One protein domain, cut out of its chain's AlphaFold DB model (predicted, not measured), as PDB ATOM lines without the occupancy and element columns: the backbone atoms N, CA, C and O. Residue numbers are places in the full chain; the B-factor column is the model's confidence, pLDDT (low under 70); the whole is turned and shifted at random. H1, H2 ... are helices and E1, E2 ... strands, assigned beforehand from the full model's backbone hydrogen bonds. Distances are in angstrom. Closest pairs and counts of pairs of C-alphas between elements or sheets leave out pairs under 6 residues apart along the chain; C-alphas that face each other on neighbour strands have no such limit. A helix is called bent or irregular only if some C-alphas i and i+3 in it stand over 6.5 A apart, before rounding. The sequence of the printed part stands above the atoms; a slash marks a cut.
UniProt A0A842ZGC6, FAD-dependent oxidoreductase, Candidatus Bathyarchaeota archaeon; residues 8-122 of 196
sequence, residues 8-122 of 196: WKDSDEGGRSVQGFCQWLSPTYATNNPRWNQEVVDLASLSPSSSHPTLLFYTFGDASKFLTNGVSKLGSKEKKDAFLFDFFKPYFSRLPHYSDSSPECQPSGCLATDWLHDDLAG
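What this domain is: This is residues 8 to 122 of the 196 residues of the protein "FAD-dependent oxidoreductase" of Candidatus Bathyarchaeota archaeon (UniProt A0A842ZGC6). Little regular structure: a small three-strand sheet, E1 E2 E3, with long loops joining its strands, and a helical hairpin, H1 and H2, that follows E3 after a tight link; H2 reaches the sheet with its residues 88 to 92, long stretches with no named element lie before E1 and after H2, and residues 99 to 104 stick out. Of 115 printed residues, 41 are in named elements, E1 E2 E3 H1 H2 along the chain, class mixed. The sheet, in that order, is an antiparallel meander, each strand beside the one before. The whole is compact, radius of gyration of the C-alphas 15.1 A, spans 48 by 35 by 25 A.

How they stand to each other: Inner strand E2, residues 38 to 42, forms hairpins with E1, residues 21 to 24 (N 22 to O 40, 2.9 A), and E3, residues 55 to 58 (N 56 to O 41, 2.9 A), within hydrogen-bond range. Irregular H2, residues 77 to 92, with C-alphas 87 and 90 7.2 A apart, only grazes the sheet with residues 88 to 92. H1, residues 61 to 72, touches H2 with residues 67 to 71 alone, closest C-alphas Val 71 and Lys 80, 5.4 A, opposite ways at a shallow tilt of 32 degrees. Every O i to N i+4 pair is within hydrogen-bond range in H1, 10 of 12 in H2.

Where its parts are: E1 begins at C-alpha 21 (-18.009, 17.894, -19.544); H2, 20.5 A long, ends at C-alpha 92 (-23.158, 28.668, -22.574).

The domain as a whole: The farthest C-alphas, Glu 13 and Asp 119, are 50.2 A apart. The printed part has no cut; links E1 to E2 and E2 to E3 are long. No printed residue is under 70 in pLDDT.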
ATOM      1  N   TRP A   8     -19.761  28.916 -14.394       95.00
ATOM      2  CA  TRP A   8     -20.397  27.595 -14.306       95.00
ATOM      3  C   TRP A   8     -19.835  26.687 -13.195       95.00
ATOM      4  O   TRP A   8     -20.401  25.625 -12.924       95.00
ATOM      5  N   LYS A   9     -18.704  27.065 -12.581       93.38
ATOM      6  CA  LYS A   9     -18.069  26.346 -11.464       93.38
ATOM      7  C   LYS A   9     -18.589  26.767 -10.098       93.38
ATOM      8  O   LYS A   9     -18.292  26.071  -9.126       93.38
ATOM      9  N   ASP A  10     -19.311  27.884 -10.012       89.56
ATOM     10  CA  ASP A  10     -19.935  28.280  -8.757       89.56
ATOM     11  C   ASP A  10     -20.862  27.139  -8.294       89.56
ATOM     12  O   ASP A  10     -21.447  26.417  -9.105       89.56
ATOM     13  N   SER A  11     -20.881  26.880  -6.987       86.75
ATOM     14  CA  SER A  11     -21.666  25.774  -6.438       86.75
ATOM     15  C   SER A  11     -23.121  26.194  -6.258       86.75
ATOM     16  O   SER A  11     -23.393  27.302  -5.795       86.75
ATOM     17  N   ASP A  12     -24.052  25.296  -6.581       83.19
ATOM     18  CA  ASP A  12     -25.458  25.463  -6.222       83.19
ATOM     19  C   ASP A  12     -25.678  25.304  -4.704       83.19
ATOM     20  O   ASP A  12     -24.754  24.999  -3.945       83.19
ATOM     21  N   GLU A  13     -26.918  25.495  -4.241       81.31
ATOM     22  CA  GLU A  13     -27.287  25.348  -2.820       81.31
ATOM     23  C   GLU A  13     -26.959  23.955  -2.245       81.31
ATOM     24  O   GLU A  13     -26.798  23.802  -1.036       81.31
ATOM     25  N   GLY A  14     -26.827  22.939  -3.106       81.44
ATOM     26  CA  GLY A  14     -26.438  21.573  -2.758       81.44
ATOM     27  C   GLY A  14     -24.944  21.280  -2.922       81.44
ATOM     28  O   GLY A  14     -24.552  20.117  -2.830       81.44
ATOM     29  N   GLY A  15     -24.106  22.286  -3.192       82.50
ATOM     30  CA  GLY A  15     -22.664  22.118  -3.384       82.50
ATOM     31  C   GLY A  15     -22.266  21.527  -4.743       82.50
ATOM     32  O   GLY A  15     -21.114  21.130  -4.923       82.50
ATOM     33  N   ARG A  16     -23.191  21.423  -5.705       81.94
ATOM     34  CA  ARG A  16     -22.918  20.861  -7.034       81.94
ATOM     35  C   ARG A  16     -22.424  21.950  -7.974       81.94
ATOM     36  O   ARG A  16     -22.938  23.061  -7.975       81.94
ATOM     37  N   SER A  17     -21.467  21.603  -8.821       86.31
ATOM     38  CA  SER A  17     -20.942  22.468  -9.879       86.31
ATOM     39  C   SER A  17     -20.777  21.665 -11.162       86.31
ATOM     40  O   SER A  17     -20.704  20.433 -11.127       86.31
ATOM     41  N   VAL A  18     -20.699  22.347 -12.305       85.25
ATOM     42  CA  VAL A  18     -20.338  21.682 -13.562       85.25
ATOM     43  C   VAL A  18     -18.910  21.148 -13.438       85.25
ATOM     44  O   VAL A  18     -18.013  21.856 -12.968       85.25
ATOM     45  N   GLN A  19     -18.694  19.888 -13.825       88.50
ATOM     46  CA  GLN A  19     -17.371  19.269 -13.804       88.50
ATOM     47  C   GLN A  19     -17.086  18.489 -15.080       88.50
ATOM     48  O   GLN A  19     -17.856  17.617 -15.476       88.50
ATOM     49  N   GLY A  20     -15.942  18.790 -15.690       90.19
ATOM     50  CA  GLY A  20     -15.357  18.034 -16.794       90.19
ATOM     51  C   GLY A  20     -16.033  18.247 -18.146       90.19
ATOM     52  O   GLY A  20     -15.355  18.614 -19.100       90.19
ATOM     53  N   PHE A  21     -17.344  18.023 -18.250       93.06
ATOM     54  CA  PHE A  21     -18.009  17.894 -19.544       93.06
ATOM     55  C   PHE A  21     -19.496  18.264 -19.511       93.06
ATOM     56  O   PHE A  21     -20.193  18.005 -18.531       93.06
ATOM     57  N   CYS A  22     -19.997  18.843 -20.603       93.88
ATOM     58  CA  CYS A  22     -21.420  19.088 -20.822       93.88
ATOM     59  C   CYS A  22     -21.794  18.802 -22.285       93.88
ATOM     60  O   CYS A  22     -20.999  19.018 -23.202       93.88
ATOM     61  N   GLN A  23     -23.017  18.318 -22.496       95.38
ATOM     62  CA  GLN A  23     -23.577  18.046 -23.816       95.38
ATOM     63  C   GLN A  23     -24.985  18.606 -23.940       95.38
ATOM     64  O   GLN A  23     -25.803  18.496 -23.027       95.38
ATOM     65  N   TRP A  24     -25.284  19.113 -25.129       95.50
ATOM     66  CA  TRP A  24     -26.631  19.473 -25.546       95.50
ATOM     67  C   TRP A  24     -27.027  18.599 -26.728       95.50
ATOM     68  O   TRP A  24     -26.537  18.765 -27.847       95.50
ATOM     69  N   LEU A  25     -27.906  17.637 -26.456       94.94
ATOM     70  CA  LEU A  25     -28.388  16.677 -27.441       94.94
ATOM     71  C   LEU A  25     -29.569  17.280 -28.205       94.94
ATOM     72  O   LEU A  25     -30.594  17.596 -27.607       94.94
ATOM     73  N   SER A  26     -29.431  17.422 -29.525       94.38
ATOM     74  CA  SER A  26     -30.496  17.899 -30.422       94.38
ATOM     75  C   SER A  26     -31.185  19.202 -29.950       94.38
ATOM     76  O   SER A  26     -32.400  19.232 -29.734       94.38
ATOM     77  N   PRO A  27     -30.427  20.299 -29.750       93.94
ATOM     78  CA  PRO A  27     -30.959  21.537 -29.186       93.94
ATOM     79  C   PRO A  27     -32.046  22.143 -30.087       93.94
ATOM     80  O   PRO A  27     -31.839  22.339 -31.281       93.94
ATOM     81  N   THR A  28     -33.200  22.481 -29.507       95.00
ATOM     82  CA  THR A  28     -34.327  23.124 -30.216       95.00
ATOM     83  C   THR A  28     -34.408  24.633 -29.991       95.00
ATOM     84  O   THR A  28     -35.116  25.328 -30.712       95.00
ATOM     85  N   TYR A  29     -33.686  25.150 -28.996       93.50
ATOM     86  CA  TYR A  29     -33.670  26.568 -28.621       93.50
ATOM     87  C   TYR A  29     -32.604  27.388 -29.370       93.50
ATOM     88  O   TYR A  29     -32.579  28.609 -29.235       93.50
ATOM     89  N   ALA A  30     -31.711  26.741 -30.126       95.12
ATOM     90  CA  ALA A  30     -30.666  27.390 -30.915       95.12
ATOM     91  C   ALA A  30     -31.115  27.499 -32.381       95.12
ATOM     92  O   ALA A  30     -31.052  26.532 -33.133       95.12
ATOM     93  N   THR A  31     -31.600  28.672 -32.787       90.44
ATOM     94  CA  THR A  31     -32.250  28.887 -34.097       90.44
ATOM     95  C   THR A  31     -31.317  28.738 -35.300       90.44
ATOM     96  O   THR A  31     -31.770  28.419 -36.394       90.44
ATOM     97  N   ASN A  32     -30.018  28.950 -35.104       87.50
ATOM     98  CA  ASN A  32     -28.959  28.824 -36.109       87.50
ATOM     99  C   ASN A  32     -28.322  27.424 -36.158       87.50
ATOM    100  O   ASN A  32     -27.367  27.219 -36.905       87.50
ATOM    101  N   ASN A  33     -28.823  26.472 -35.368       93.44
ATOM    102  CA  ASN A  33     -28.344  25.100 -35.352       93.44
ATOM    103  C   ASN A  33     -29.478  24.155 -35.799       93.44
ATOM    104  O   ASN A  33     -30.492  24.062 -35.104       93.44
ATOM    105  N   PRO A  34     -29.325  23.391 -36.900       93.62
ATOM    106  CA  PRO A  34     -30.291  22.385 -37.345       93.62
ATOM    107  C   PRO A  34     -30.281  21.119 -36.462       93.62
ATOM    108  O   PRO A  34     -30.497  20.009 -36.942       93.62
ATOM    109  N   ARG A  35     -30.094  21.292 -35.147       93.69
ATOM    110  CA  ARG A  35     -30.052  20.263 -34.099       93.69
ATOM    111  C   ARG A  35     -28.812  19.366 -34.084       93.69
ATOM    112  O   ARG A  35     -28.876  18.253 -33.563       93.69
ATOM    113  N   TRP A  36     -27.677  19.846 -34.579       96.31
ATOM    114  CA  TRP A  36     -26.382  19.225 -34.307       96.31
ATOM    115  C   TRP A  36     -26.113  19.206 -32.801       96.31
ATOM    116  O   TRP A  36     -26.288  20.225 -32.121       96.31
ATOM    117  N   ASN A  37     -25.669  18.065 -32.276       95.12
ATOM    118  CA  ASN A  37     -25.227  17.966 -30.889       95.12
ATOM    119  C   ASN A  37     -24.067  18.936 -30.636       95.12
ATOM    120  O   ASN A  37     -23.251  19.185 -31.520       95.12
ATOM    121  N   GLN A  38     -24.014  19.496 -29.432       96.12
ATOM    122  CA  GLN A  38     -22.894  20.321 -28.993       96.12
ATOM    123  C   GLN A  38     -22.248  19.679 -27.780       96.12
ATOM    124  O   GLN A  38     -22.949  19.259 -26.858       96.12
ATOM    125  N   GLU A  39     -20.923  19.629 -27.785       96.00
ATOM    126  CA  GLU A  39     -20.126  19.014 -26.732       96.00
ATOM    127  C   GLU A  39     -19.087  20.012 -26.250       96.00
ATOM    128  O   GLU A  39     -18.445  20.694 -27.056       96.00
ATOM    129  N   VAL A  40     -18.924  20.113 -24.936       96.56
ATOM    130  CA  VAL A  40     -17.957  21.025 -24.342       96.56
ATOM    131  C   VAL A  40     -17.196  20.350 -23.215       96.56
ATOM    132  O   VAL A  40     -17.784  19.738 -22.326       96.56
ATOM    133  N   VAL A  41     -15.875  20.500 -23.247       96.81
ATOM    134  CA  VAL A  41     -14.980  20.142 -22.149       96.81
ATOM    135  C   VAL A  41     -14.681  21.400 -21.338       96.81
ATOM    136  O   VAL A  41     -14.285  22.434 -21.882       96.81
ATOM    137  N   ASP A  42     -14.883  21.312 -20.030       95.25
ATOM    138  CA  ASP A  42     -14.605  22.384 -19.081       95.25
ATOM    139  C   ASP A  42     -13.143  22.335 -18.622       95.25
ATOM    140  O   ASP A  42     -12.752  21.479 -17.822       95.25
ATOM    141  N   LEU A  43     -12.341  23.300 -19.072       96.69
ATOM    142  CA  LEU A  43     -10.936  23.392 -18.681       96.69
ATOM    143  C   LEU A  43     -10.738  24.001 -17.284       96.69
ATOM    144  O   LEU A  43      -9.627  23.954 -16.755       96.69
ATOM    145  N   ALA A  44     -11.784  24.533 -16.649       96.06
ATOM    146  CA  ALA A  44     -11.725  25.009 -15.267       96.06
ATOM    147  C   ALA A  44     -11.784  23.855 -14.255       96.06
ATOM    148  O   ALA A  44     -11.482  24.050 -13.082       96.06
ATOM    149  N   SER A  45     -12.146  22.650 -14.705       94.81
ATOM    150  CA  SER A  45     -12.148  21.432 -13.886       94.81
ATOM    151  C   SER A  45     -10.812  20.680 -13.879       94.81
ATOM    152  O   SER A  45     -10.703  19.650 -13.216       94.81
ATOM    153  N   LEU A  46      -9.797  21.167 -14.600       94.75
ATOM    154  CA  LEU A  46      -8.439  20.621 -14.539       94.75
ATOM    155  C   LEU A  46      -7.777  20.899 -13.177       94.75
ATOM    156  O   LEU A  46      -8.291  21.661 -12.357       94.75
ATOM    157  N   SER A  47      -6.616  20.281 -12.932       93.69
ATOM    158  CA  SER A  47      -5.828  20.547 -11.722       93.69
ATOM    159  C   SER A  47      -5.489  22.043 -11.596       93.69
ATOM    160  O   SER A  47      -5.356  22.720 -12.618       93.69
ATOM    161  N   PRO A  48      -5.291  22.578 -10.376       92.50
ATOM    162  CA  PRO A  48      -5.128  24.023 -10.172       92.50
ATOM    163  C   PRO A  48      -4.013  24.682 -10.999       92.50
ATOM    164  O   PRO A  48      -4.134  25.835 -11.395       92.50
ATOM    165  N   SER A  49      -2.932  23.957 -11.305       95.75
ATOM    166  CA  SER A  49      -1.826  24.451 -12.142       95.75
ATOM    167  C   SER A  49      -2.195  24.640 -13.616       95.75
ATOM    168  O   SER A  49      -1.436  25.241 -14.372       95.75
ATOM    169  N   SER A  50      -3.310  24.059 -14.047       95.31
ATOM    170  CA  SER A  50      -3.740  23.990 -15.443       95.31
ATOM    171  C   SER A  50      -5.230  24.293 -15.602       95.31
ATOM    172  O   SER A  50      -5.788  24.058 -16.672       95.31
ATOM    173  N   SER A  51      -5.885  24.820 -14.567       95.81
ATOM    174  CA  SER A  51      -7.284  25.236 -14.615       95.81
ATOM    175  C   SER A  51      -7.406  26.618 -15.246       95.81
ATOM    176  O   SER A  51      -6.729  27.553 -14.823       95.81
ATOM    177  N   HIS A  52      -8.291  26.758 -16.230       95.69
ATOM    178  CA  HIS A  52      -8.523  28.023 -16.933       95.69
ATOM    179  C   HIS A  52     -10.028  28.227 -17.136       95.69
ATOM    180  O   HIS A  52     -10.720  27.241 -17.386       95.69
ATOM    181  N   PRO A  53     -10.553  29.467 -17.103       97.19
ATOM    182  CA  PRO A  53     -11.968  29.759 -17.353       97.19
ATOM    183  C   PRO A  53     -12.324  29.627 -18.844       97.19
ATOM    184  O   PRO A  53     -12.701  30.587 -19.512       97.19
ATOM    185  N   THR A  54     -12.181  28.418 -19.384       97.75
ATOM    186  CA  THR A  54     -12.306  28.127 -20.810       97.75
ATOM    187  C   THR A  54     -13.198  26.918 -21.043       97.75
ATOM    188  O   THR A  54     -12.981  25.839 -20.499       97.75
ATOM    189  N   LEU A  55     -14.162  27.111 -21.934       97.81
ATOM    190  CA  LEU A  55     -15.002  26.080 -22.517       97.81
ATOM    191  C   LEU A  55     -14.411  25.654 -23.866       97.81
ATOM    192  O   LEU A  55     -14.299  26.471 -24.792       97.81
ATOM    193  N   LEU A  56     -14.007  24.391 -23.978       97.81
ATOM    194  CA  LEU A  56     -13.493  23.792 -25.207       97.81
ATOM    195  C   LEU A  56     -14.626  23.065 -25.933       97.81
ATOM    196  O   LEU A  56     -14.996  21.955 -25.561       97.81
ATOM    197  N   PHE A  57     -15.184  23.708 -26.956       97.44
ATOM    198  CA  PHE A  57     -16.234  23.120 -27.784       97.44
ATOM    199  C   PHE A  57     -15.628  22.150 -28.799       97.44
ATOM    200  O   PHE A  57     -14.804  22.551 -29.623       97.44
ATOM    201  N   TYR A  58     -16.068  20.895 -28.758       96.00
ATOM    202  CA  TYR A  58     -15.757  19.896 -29.773       96.00
ATOM    203  C   TYR A  58     -16.896  19.855 -30.787       96.00
ATOM    204  O   TYR A  58     -18.060  19.664 -30.437       96.00
ATOM    205  N   THR A  59     -16.557  20.064 -32.056       95.62
ATOM    206  CA  THR A  59     -17.517  20.045 -33.163       95.62
ATOM    207  C   THR A  59     -17.016  19.118 -34.256       95.62
ATOM    208  O   THR A  59     -15.810  18.940 -34.432       95.62
ATOM    209  N   PHE A  60     -17.941  18.513 -34.988       93.81
ATOM    210  CA  PHE A  60     -17.641  17.547 -36.038       93.81
ATOM    211  C   PHE A  60     -18.711  17.592 -37.132       93.81
ATOM    212  O   PHE A  60     -19.739  18.262 -36.991       93.81
ATOM    213  N   GLY A  61     -18.467  16.871 -38.229       93.00
ATOM    214  CA  GLY A  61     -19.417  16.744 -39.332       93.00
ATOM    215  C   GLY A  61     -19.830  18.096 -39.914       93.00
ATOM    216  O   GLY A  61     -18.997  18.962 -40.176       93.00
ATOM    217  N   ASP A  62     -21.128  18.287 -40.126       94.88
ATOM    218  CA  ASP A  62     -21.639  19.509 -40.754       94.88
ATOM    219  C   ASP A  62     -21.565  20.735 -39.836       94.88
ATOM    220  O   ASP A  62     -21.405  21.852 -40.329       94.88
ATOM    221  N   ALA A  63     -21.590  20.538 -38.513       95.38
ATOM    222  CA  ALA A  63     -21.414  21.628 -37.558       95.38
ATOM    223  C   ALA A  63     -20.011  22.237 -37.660       95.38
ATOM    224  O   ALA A  63     -19.879  23.459 -37.761       95.38
ATOM    225  N   SER A  64     -18.964  21.402 -37.690       95.81
ATOM    226  CA  SER A  64     -17.595  21.905 -37.842       95.81
ATOM    227  C   SER A  64     -17.402  22.573 -39.199       95.81
ATOM    228  O   SER A  64     -16.867  23.676 -39.242       95.81
ATOM    229  N   LYS A  65     -17.924  21.987 -40.289       96.56
ATOM    230  CA  LYS A  65     -17.889  22.601 -41.628       96.56
ATOM    231  C   LYS A  65     -18.575  23.961 -41.668       96.56
ATOM    232  O   LYS A  65     -18.053  24.881 -42.289       96.56
ATOM    233  N   PHE A  66     -19.747  24.108 -41.052       97.19
ATOM    234  CA  PHE A  66     -20.448  25.390 -41.006       97.19
ATOM    235  C   PHE A  66     -19.604  26.457 -40.299       97.19
ATOM    236  O   PHE A  66     -19.441  27.566 -40.812       97.19
ATOM    237  N   LEU A  67     -19.027  26.101 -39.150       97.19
ATOM    238  CA  LEU A  67     -18.236  27.016 -38.335       97.19
ATOM    239  C   LEU A  67     -16.926  27.415 -39.008       97.19
ATOM    240  O   LEU A  67     -16.656  28.610 -39.119       97.19
ATOM    241  N   THR A  68     -16.133  26.458 -39.493       97.25
ATOM    242  CA  THR A  68     -14.845  26.750 -40.140       97.25
ATOM    243  C   THR A  68     -15.041  27.576 -41.408       97.25
ATOM    244  O   THR A  68     -14.361  28.582 -41.586       97.25
ATOM    245  N   ASN A  69     -16.033  27.247 -42.247       97.75
ATOM    246  CA  ASN A  69     -16.371  28.039 -43.438       97.75
ATOM    247  C   ASN A  69     -16.871  29.450 -43.101       97.75
ATOM    248  O   ASN A  69     -16.664  30.386 -43.872       97.75
ATOM    249  N   GLY A  70     -17.597  29.610 -41.991       97.25
ATOM    250  CA  GLY A  70     -18.037  30.919 -41.514       97.25
ATOM    251  C   GLY A  70     -16.852  31.768 -41.062       97.25
ATOM    252  O   GLY A  70     -16.696  32.905 -41.505       97.25
ATOM    253  N   VAL A  71     -15.978  31.186 -40.239       97.56
ATOM    254  CA  VAL A  71     -14.778  31.837 -39.701       97.56
ATOM    255  C   VAL A  71     -13.777  32.198 -40.801       97.56
ATOM    256  O   VAL A  71     -13.224  33.299 -40.764       97.56
ATOM    257  N   SER A  72     -13.555  31.328 -41.793       96.62
ATOM    258  CA  SER A  72     -12.569  31.552 -42.863       96.62
ATOM    259  C   SER A  72     -12.909  32.753 -43.755       96.62
ATOM    260  O   SER A  72     -12.014  33.426 -44.263       96.62
ATOM    261  N   LYS A  73     -14.196  33.106 -43.872       97.19
ATOM    262  CA  LYS A  73     -14.682  34.262 -44.651       97.19
ATOM    263  C   LYS A  73     -14.543  35.605 -43.930       97.19
ATOM    264  O   LYS A  73     -14.785  36.652 -44.531       97.19
ATOM    265  N   LEU A  74     -14.194  35.608 -42.643       97.50
ATOM    266  CA  LEU A  74     -14.133  36.819 -41.825       97.50
ATOM    267  C   LEU A  74     -12.700  37.359 -41.755       97.50
ATOM    268  O   LEU A  74     -11.765  36.655 -41.387       97.50
ATOM    269  N   GLY A  75     -12.527  38.643 -42.083       94.00
ATOM    270  CA  GLY A  75     -11.202  39.259 -42.232       94.00
ATOM    271  C   GLY A  75     -10.512  39.734 -40.946       94.00
ATOM    272  O   GLY A  75      -9.351  40.118 -41.013       94.00
ATOM    273  N   SER A  76     -11.186  39.741 -39.788       96.56
ATOM    274  CA  SER A  76     -10.591  40.195 -38.516       96.56
ATOM    275  C   SER A  76     -10.917  39.252 -37.362       96.56
ATOM    276  O   SER A  76     -11.930  38.547 -37.397       96.56
ATOM    277  N   LYS A  77     -10.063  39.241 -36.332       96.19
ATOM    278  CA  LYS A  77     -10.243  38.389 -35.151       96.19
ATOM    279  C   LYS A  77     -11.538  38.717 -34.411       96.19
ATOM    280  O   LYS A  77     -12.252  37.808 -34.017       96.19
ATOM    281  N   GLU A  78     -11.881  39.990 -34.298       97.06
ATOM    282  CA  GLU A  78     -13.068  40.473 -33.589       97.06
ATOM    283  C   GLU A  78     -14.344  39.962 -34.261       97.06
ATOM    284  O   GLU A  78     -15.267  39.520 -33.586       97.06
ATOM    285  N   LYS A  79     -14.380  39.958 -35.602       97.81
ATOM    286  CA  LYS A  79     -15.511  39.412 -36.362       97.81
ATOM    287  C   LYS A  79     -15.618  37.897 -36.204       97.81
ATOM    288  O   LYS A  79     -16.726  37.389 -36.050       97.81
ATOM    289  N   LYS A  80     -14.485  37.185 -36.242       98.12
ATOM    290  CA  LYS A  80     -14.432  35.729 -36.022       98.12
ATOM    291  C   LYS A  80     -14.927  35.368 -34.623       98.12
ATOM    292  O   LYS A  80     -15.771  34.490 -34.486       98.12
ATOM    293  N   ASP A  81     -14.439  36.076 -33.611       98.25
ATOM    294  CA  ASP A  81     -14.826  35.869 -32.221       98.25
ATOM    295  C   ASP A  81     -16.315  36.185 -32.026       98.25
ATOM    296  O   ASP A  81     -17.025  35.339 -31.498       98.25
ATOM    297  N   ALA A  82     -16.821  37.310 -32.543       97.62
ATOM    298  CA  ALA A  82     -18.244  37.657 -32.473       97.62
ATOM    299  C   ALA A  82     -19.145  36.593 -33.122       97.62
ATOM    300  O   ALA A  82     -20.115  36.158 -32.511       97.62
ATOM    301  N   PHE A  83     -18.787  36.106 -34.316       98.00
ATOM    302  CA  PHE A  83     -19.515  35.023 -34.983       98.00
ATOM    303  C   PHE A  83     -19.590  33.756 -34.116       98.00
ATOM    304  O   PHE A  83     -20.650  33.142 -33.992       98.00
ATOM    305  N   LEU A  84     -18.475  33.370 -33.489       98.06
ATOM    306  CA  LEU A  84     -18.419  32.202 -32.610       98.06
ATOM    307  C   LEU A  84     -19.181  32.439 -31.301       98.06
ATOM    308  O   LEU A  84     -19.866  31.536 -30.823       98.06
ATOM    309  N   PHE A  85     -19.101  33.636 -30.722       97.69
ATOM    310  CA  PHE A  85     -19.853  34.004 -29.523       97.69
ATOM    311  C   PHE A  85     -21.353  33.916 -29.775       97.69
ATOM    312  O   PHE A  85     -22.051  33.259 -29.005       97.69
ATOM    313  N   ASP A  86     -21.829  34.480 -30.883       97.12
ATOM    314  CA  ASP A  86     -23.234  34.421 -31.277       97.12
ATOM    315  C   ASP A  86     -23.684  32.981 -31.527       97.12
ATOM    316  O   ASP A  86     -24.760  32.579 -31.077       97.12
ATOM    317  N   PHE A  87     -22.851  32.169 -32.192       97.38
ATOM    318  CA  PHE A  87     -23.171  30.764 -32.418       97.38
ATOM    319  C   PHE A  87     -23.297  29.974 -31.115       97.38
ATOM    320  O   PHE A  87     -24.239  29.197 -30.964       97.38
ATOM    321  N   PHE A  88     -22.367  30.169 -30.174       97.56
ATOM    322  CA  PHE A  88     -22.315  29.367 -28.954       97.56
ATOM    323  C   PHE A  88     -23.129  29.934 -27.778       97.56
ATOM    324  O   PHE A  88     -23.378  29.202 -26.812       97.56
ATOM    325  N   LYS A  89     -23.604  31.188 -27.853       97.25
ATOM    326  CA  LYS A  89     -24.416  31.832 -26.803       97.25
ATOM    327  C   LYS A  89     -25.617  31.005 -26.351       97.25
ATOM    328  O   LYS A  89     -25.791  30.876 -25.135       97.25
ATOM    329  N   PRO A  90     -26.415  30.384 -27.239       97.19
ATOM    330  CA  PRO A  90     -27.539  29.551 -26.815       97.19
ATOM    331  C   PRO A  90     -27.151  28.403 -25.870       97.19
ATOM    332  O   PRO A  90     -28.000  27.946 -25.109       97.19
ATOM    333  N   TYR A  91     -25.897  27.935 -25.895       96.81
ATOM    334  CA  TYR A  91     -25.426  26.828 -25.057       96.81
ATOM    335  C   TYR A  91     -24.811  27.324 -23.752       96.81
ATOM    336  O   TYR A  91     -25.283  26.944 -22.682       96.81
ATOM    337  N   PHE A  92     -23.810  28.213 -23.808       96.06
ATOM    338  CA  PHE A  92     -23.158  28.668 -22.574       96.06
ATOM    339  C   PHE A  92     -24.100  29.491 -21.683       96.06
ATOM    340  O   PHE A  92     -23.939  29.473 -20.467       96.06
ATOM    341  N   SER A  93     -25.129  30.135 -22.252       96.44
ATOM    342  CA  SER A  93     -26.160  30.839 -21.469       96.44
ATOM    343  C   SER A  93     -27.070  29.919 -20.648       96.44
ATOM    344  O   SER A  93     -27.799  30.380 -19.774       96.44
ATOM    345  N   ARG A  94     -27.042  28.609 -20.920       94.88
ATOM    346  CA  ARG A  94     -27.783  27.588 -20.166       94.88
ATOM    347  C   ARG A  94     -26.958  26.956 -19.052       94.88
ATOM    348  O   ARG A  94     -27.502  26.149 -18.300       94.88
ATOM    349  N   LEU A  95     -25.670  27.282 -18.955       94.69
ATOM    350  CA  LEU A  95     -24.852  26.819 -17.842       94.69
ATOM    351  C   LEU A  95     -25.311  27.490 -16.536       94.69
ATOM    352  O   LEU A  95     -25.815  28.619 -16.567       94.69
ATOM    353  N   PRO A  96     -25.146  26.816 -15.382       93.31
ATOM    354  CA  PRO A  96     -25.483  27.389 -14.086       93.31
ATOM    355  C   PRO A  96     -24.825  28.753 -13.871       93.31
ATOM    356  O   PRO A  96     -23.702  28.986 -14.319       93.31
ATOM    357  N   HIS A  97     -25.531  29.637 -13.165       94.88
ATOM    358  CA  HIS A  97     -25.064  30.976 -12.780       94.88
ATOM    359  C   HIS A  97     -24.802  31.953 -13.936       94.88
ATOM    360  O   HIS A  97     -24.296  33.049 -13.697       94.88
ATOM    361  N   TYR A  98     -25.182  31.609 -15.171       95.88
ATOM    362  CA  TYR A  98     -25.141  32.564 -16.270       95.88
ATOM    363  C   TYR A  98     -26.035  33.780 -15.988       95.88
ATOM    364  O   TYR A  98     -27.177  33.645 -15.544       95.88
ATOM    365  N   SER A  99     -25.531  34.970 -16.310       96.50
ATOM    366  CA  SER A  99     -26.300  36.209 -16.297       96.50
ATOM    367  C   SER A  99     -25.920  37.086 -17.487       96.50
ATOM    368  O   SER A  99     -24.753  37.449 -17.640       96.50
ATOM    369  N   ASP A 100     -26.908  37.493 -18.291       96.00
ATOM    370  CA  ASP A 100     -26.701  38.428 -19.408       96.00
ATOM    371  C   ASP A 100     -26.158  39.790 -18.942       96.00
ATOM    372  O   ASP A 100     -25.452  40.458 -19.694       96.00
ATOM    373  N   SER A 101     -26.454  40.207 -17.705       96.81
ATOM    374  CA  SER A 101     -25.974  41.482 -17.156       96.81
ATOM    375  C   SER A 101     -24.559  41.409 -16.581       96.81
ATOM    376  O   SER A 101     -23.970  42.447 -16.286       96.81
ATOM    377  N   SER A 102     -24.008  40.204 -16.406       97.12
ATOM    378  CA  SER A 102     -22.684  40.021 -15.819       97.12
ATOM    379  C   SER A 102     -21.603  40.029 -16.904       97.12
ATOM    380  O   SER A 102     -21.633  39.160 -17.782       97.12
ATOM    381  N   PRO A 103     -20.609  40.938 -16.843       97.19
ATOM    382  CA  PRO A 103     -19.473  40.909 -17.766       97.19
ATOM    383  C   PRO A 103     -18.626  39.638 -17.595       97.19
ATOM    384  O   PRO A 103     -18.037  39.163 -18.560       97.19
ATOM    385  N   GLU A 104     -18.639  39.027 -16.407       97.12
ATOM    386  CA  GLU A 104     -17.934  37.770 -16.114       97.12
ATOM    387  C   GLU A 104     -18.503  36.567 -16.883       97.12
ATOM    388  O   GLU A 104     -17.817  35.566 -17.074       97.12
ATOM    389  N   CYS A 105     -19.764  36.662 -17.321       97.62
ATOM    390  CA  CYS A 105     -20.443  35.642 -18.121       97.62
ATOM    391  C   CYS A 105     -20.282  35.868 -19.630       97.62
ATOM    392  O   CYS A 105     -20.764  35.055 -20.420       97.62
ATOM    393  N   GLN A 106     -19.635  36.961 -20.046       97.62
ATOM    394  CA  GLN A 106     -19.406  37.248 -21.455       97.62
ATOM    395  C   GLN A 106     -18.045  36.695 -21.883       97.62
ATOM    396  O   GLN A 106     -17.057  36.853 -21.160       97.62
ATOM    397  N   PRO A 107     -17.964  36.031 -23.043       97.69
ATOM    398  CA  PRO A 107     -16.697  35.514 -23.520       97.69
ATOM    399  C   PRO A 107     -15.750  36.670 -23.869       97.69
ATOM    400  O   PRO A 107     -16.135  37.648 -24.505       97.69
ATOM    401  N   SER A 108     -14.492  36.547 -23.453       96.69
ATOM    402  CA  SER A 108     -13.438  37.546 -23.671       96.69
ATOM    403  C   SER A 108     -12.524  37.202 -24.846       96.69
ATOM    404  O   SER A 108     -11.789  38.059 -25.332       96.69
ATOM    405  N   GLY A 109     -12.570  35.959 -25.330       95.94
ATOM    406  CA  GLY A 109     -11.799  35.535 -26.491       95.94
ATOM    407  C   GLY A 109     -12.177  34.151 -27.001       95.94
ATOM    408  O   GLY A 109     -12.667  33.286 -26.263       95.94
ATOM    409  N   CYS A 110     -11.913  33.923 -28.286       97.06
ATOM    410  CA  CYS A 110     -12.029  32.607 -28.896       97.06
ATOM    411  C   CYS A 110     -10.776  32.230 -29.691       97.06
ATOM    412  O   CYS A 110     -10.070  33.078 -30.240       97.06
ATOM    413  N   LEU A 111     -10.514  30.927 -29.748       96.19
ATOM    414  CA  LEU A 111      -9.593  30.306 -30.685       96.19
ATOM    415  C   LEU A 111     -10.367  29.183 -31.373       96.19
ATOM    416  O   LEU A 111     -10.982  28.363 -30.691       96.19
ATOM    417  N   ALA A 112     -10.351  29.182 -32.699       96.69
ATOM    418  CA  ALA A 112     -10.936  28.138 -33.525       96.69
ATOM    419  C   ALA A 112      -9.824  27.517 -34.370       96.69
ATOM    420  O   ALA A 112      -9.018  28.242 -34.954       96.69
ATOM    421  N   THR A 113      -9.770  26.188 -34.401       96.38
ATOM    422  CA  THR A 113      -8.919  25.456 -35.339       96.38
ATOM    423  C   THR A 113      -9.539  25.487 -36.732       96.38
ATOM    424  O   THR A 113     -10.748  25.682 -36.871       96.38
ATOM    425  N   ASP A 114      -8.719  25.283 -37.762       95.69
ATOM    426  CA  ASP A 114      -9.174  25.328 -39.154       95.69
ATOM    427  C   ASP A 114      -8.662  24.148 -39.990       95.69
ATOM    428  O   ASP A 114      -8.250  24.296 -41.135       95.69
ATOM    429  N   TRP A 115      -8.702  22.948 -39.402       96.88
ATOM    430  CA  TRP A 115      -8.229  21.710 -40.037       96.88
ATOM    431  C   TRP A 115      -8.887  21.431 -41.396       96.88
ATOM    432  O   TRP A 115      -8.276  20.823 -42.265       96.88
ATOM    433  N   LEU A 116     -10.126  21.895 -41.602       96.56
ATOM    434  CA  LEU A 116     -10.855  21.711 -42.860       96.56
ATOM    435  C   LEU A 116     -10.222  22.482 -44.032       96.56
ATOM    436  O   LEU A 116     -10.310  22.028 -45.167       96.56
ATOM    437  N   HIS A 117      -9.594  23.630 -43.780       96.38
ATOM    438  CA  HIS A 117      -8.948  24.439 -44.822       96.38
ATOM    439  C   HIS A 117      -7.423  24.266 -44.844       96.38
ATOM    440  O   HIS A 117      -6.735  25.014 -45.534       96.38
ATOM    441  N   ASP A 118      -6.897  23.300 -44.091       97.06
ATOM    442  CA  ASP A 118      -5.477  22.970 -44.077       97.06
ATOM    443  C   ASP A 118      -5.203  21.785 -45.015       97.06
ATOM    444  O   ASP A 118      -5.514  20.629 -44.708       97.06
ATOM    445  N   ASP A 119      -4.598  22.082 -46.166       97.31
ATOM    446  CA  ASP A 119      -4.226  21.079 -47.168       97.31
ATOM    447  C   ASP A 119      -3.190  20.075 -46.629       97.31
ATOM    448  O   ASP A 119      -3.151  18.928 -47.073       97.31
ATOM    449  N   LEU A 120      -2.378  20.458 -45.632       96.69
ATOM    450  CA  LEU A 120      -1.412  19.557 -44.994       96.69
ATOM    451  C   LEU A 120      -2.077  18.592 -44.005       96.69
ATOM    452  O   LEU A 120      -1.500  17.553 -43.687       96.69
ATOM    453  N   ALA A 121      -3.287  18.909 -43.543       95.88
ATOM    454  CA  ALA A 121      -4.108  18.027 -42.719       95.88
ATOM    455  C   ALA A 121      -5.049  17.138 -43.557       95.88
ATOM    456  O   ALA A 121      -5.858  16.398 -42.998       95.88
ATOM    457  N   GLY A 122      -4.991  17.223 -44.893       94.62
ATOM    458  CA  GLY A 122      -5.937  16.532 -45.773       94.62
ATOM    459  C   GLY A 122      -7.372  17.036 -45.608       94.62
ATOM    460  O   GLY A 122      -8.316  16.270 -45.796       94.62
TER     461      GLY A 122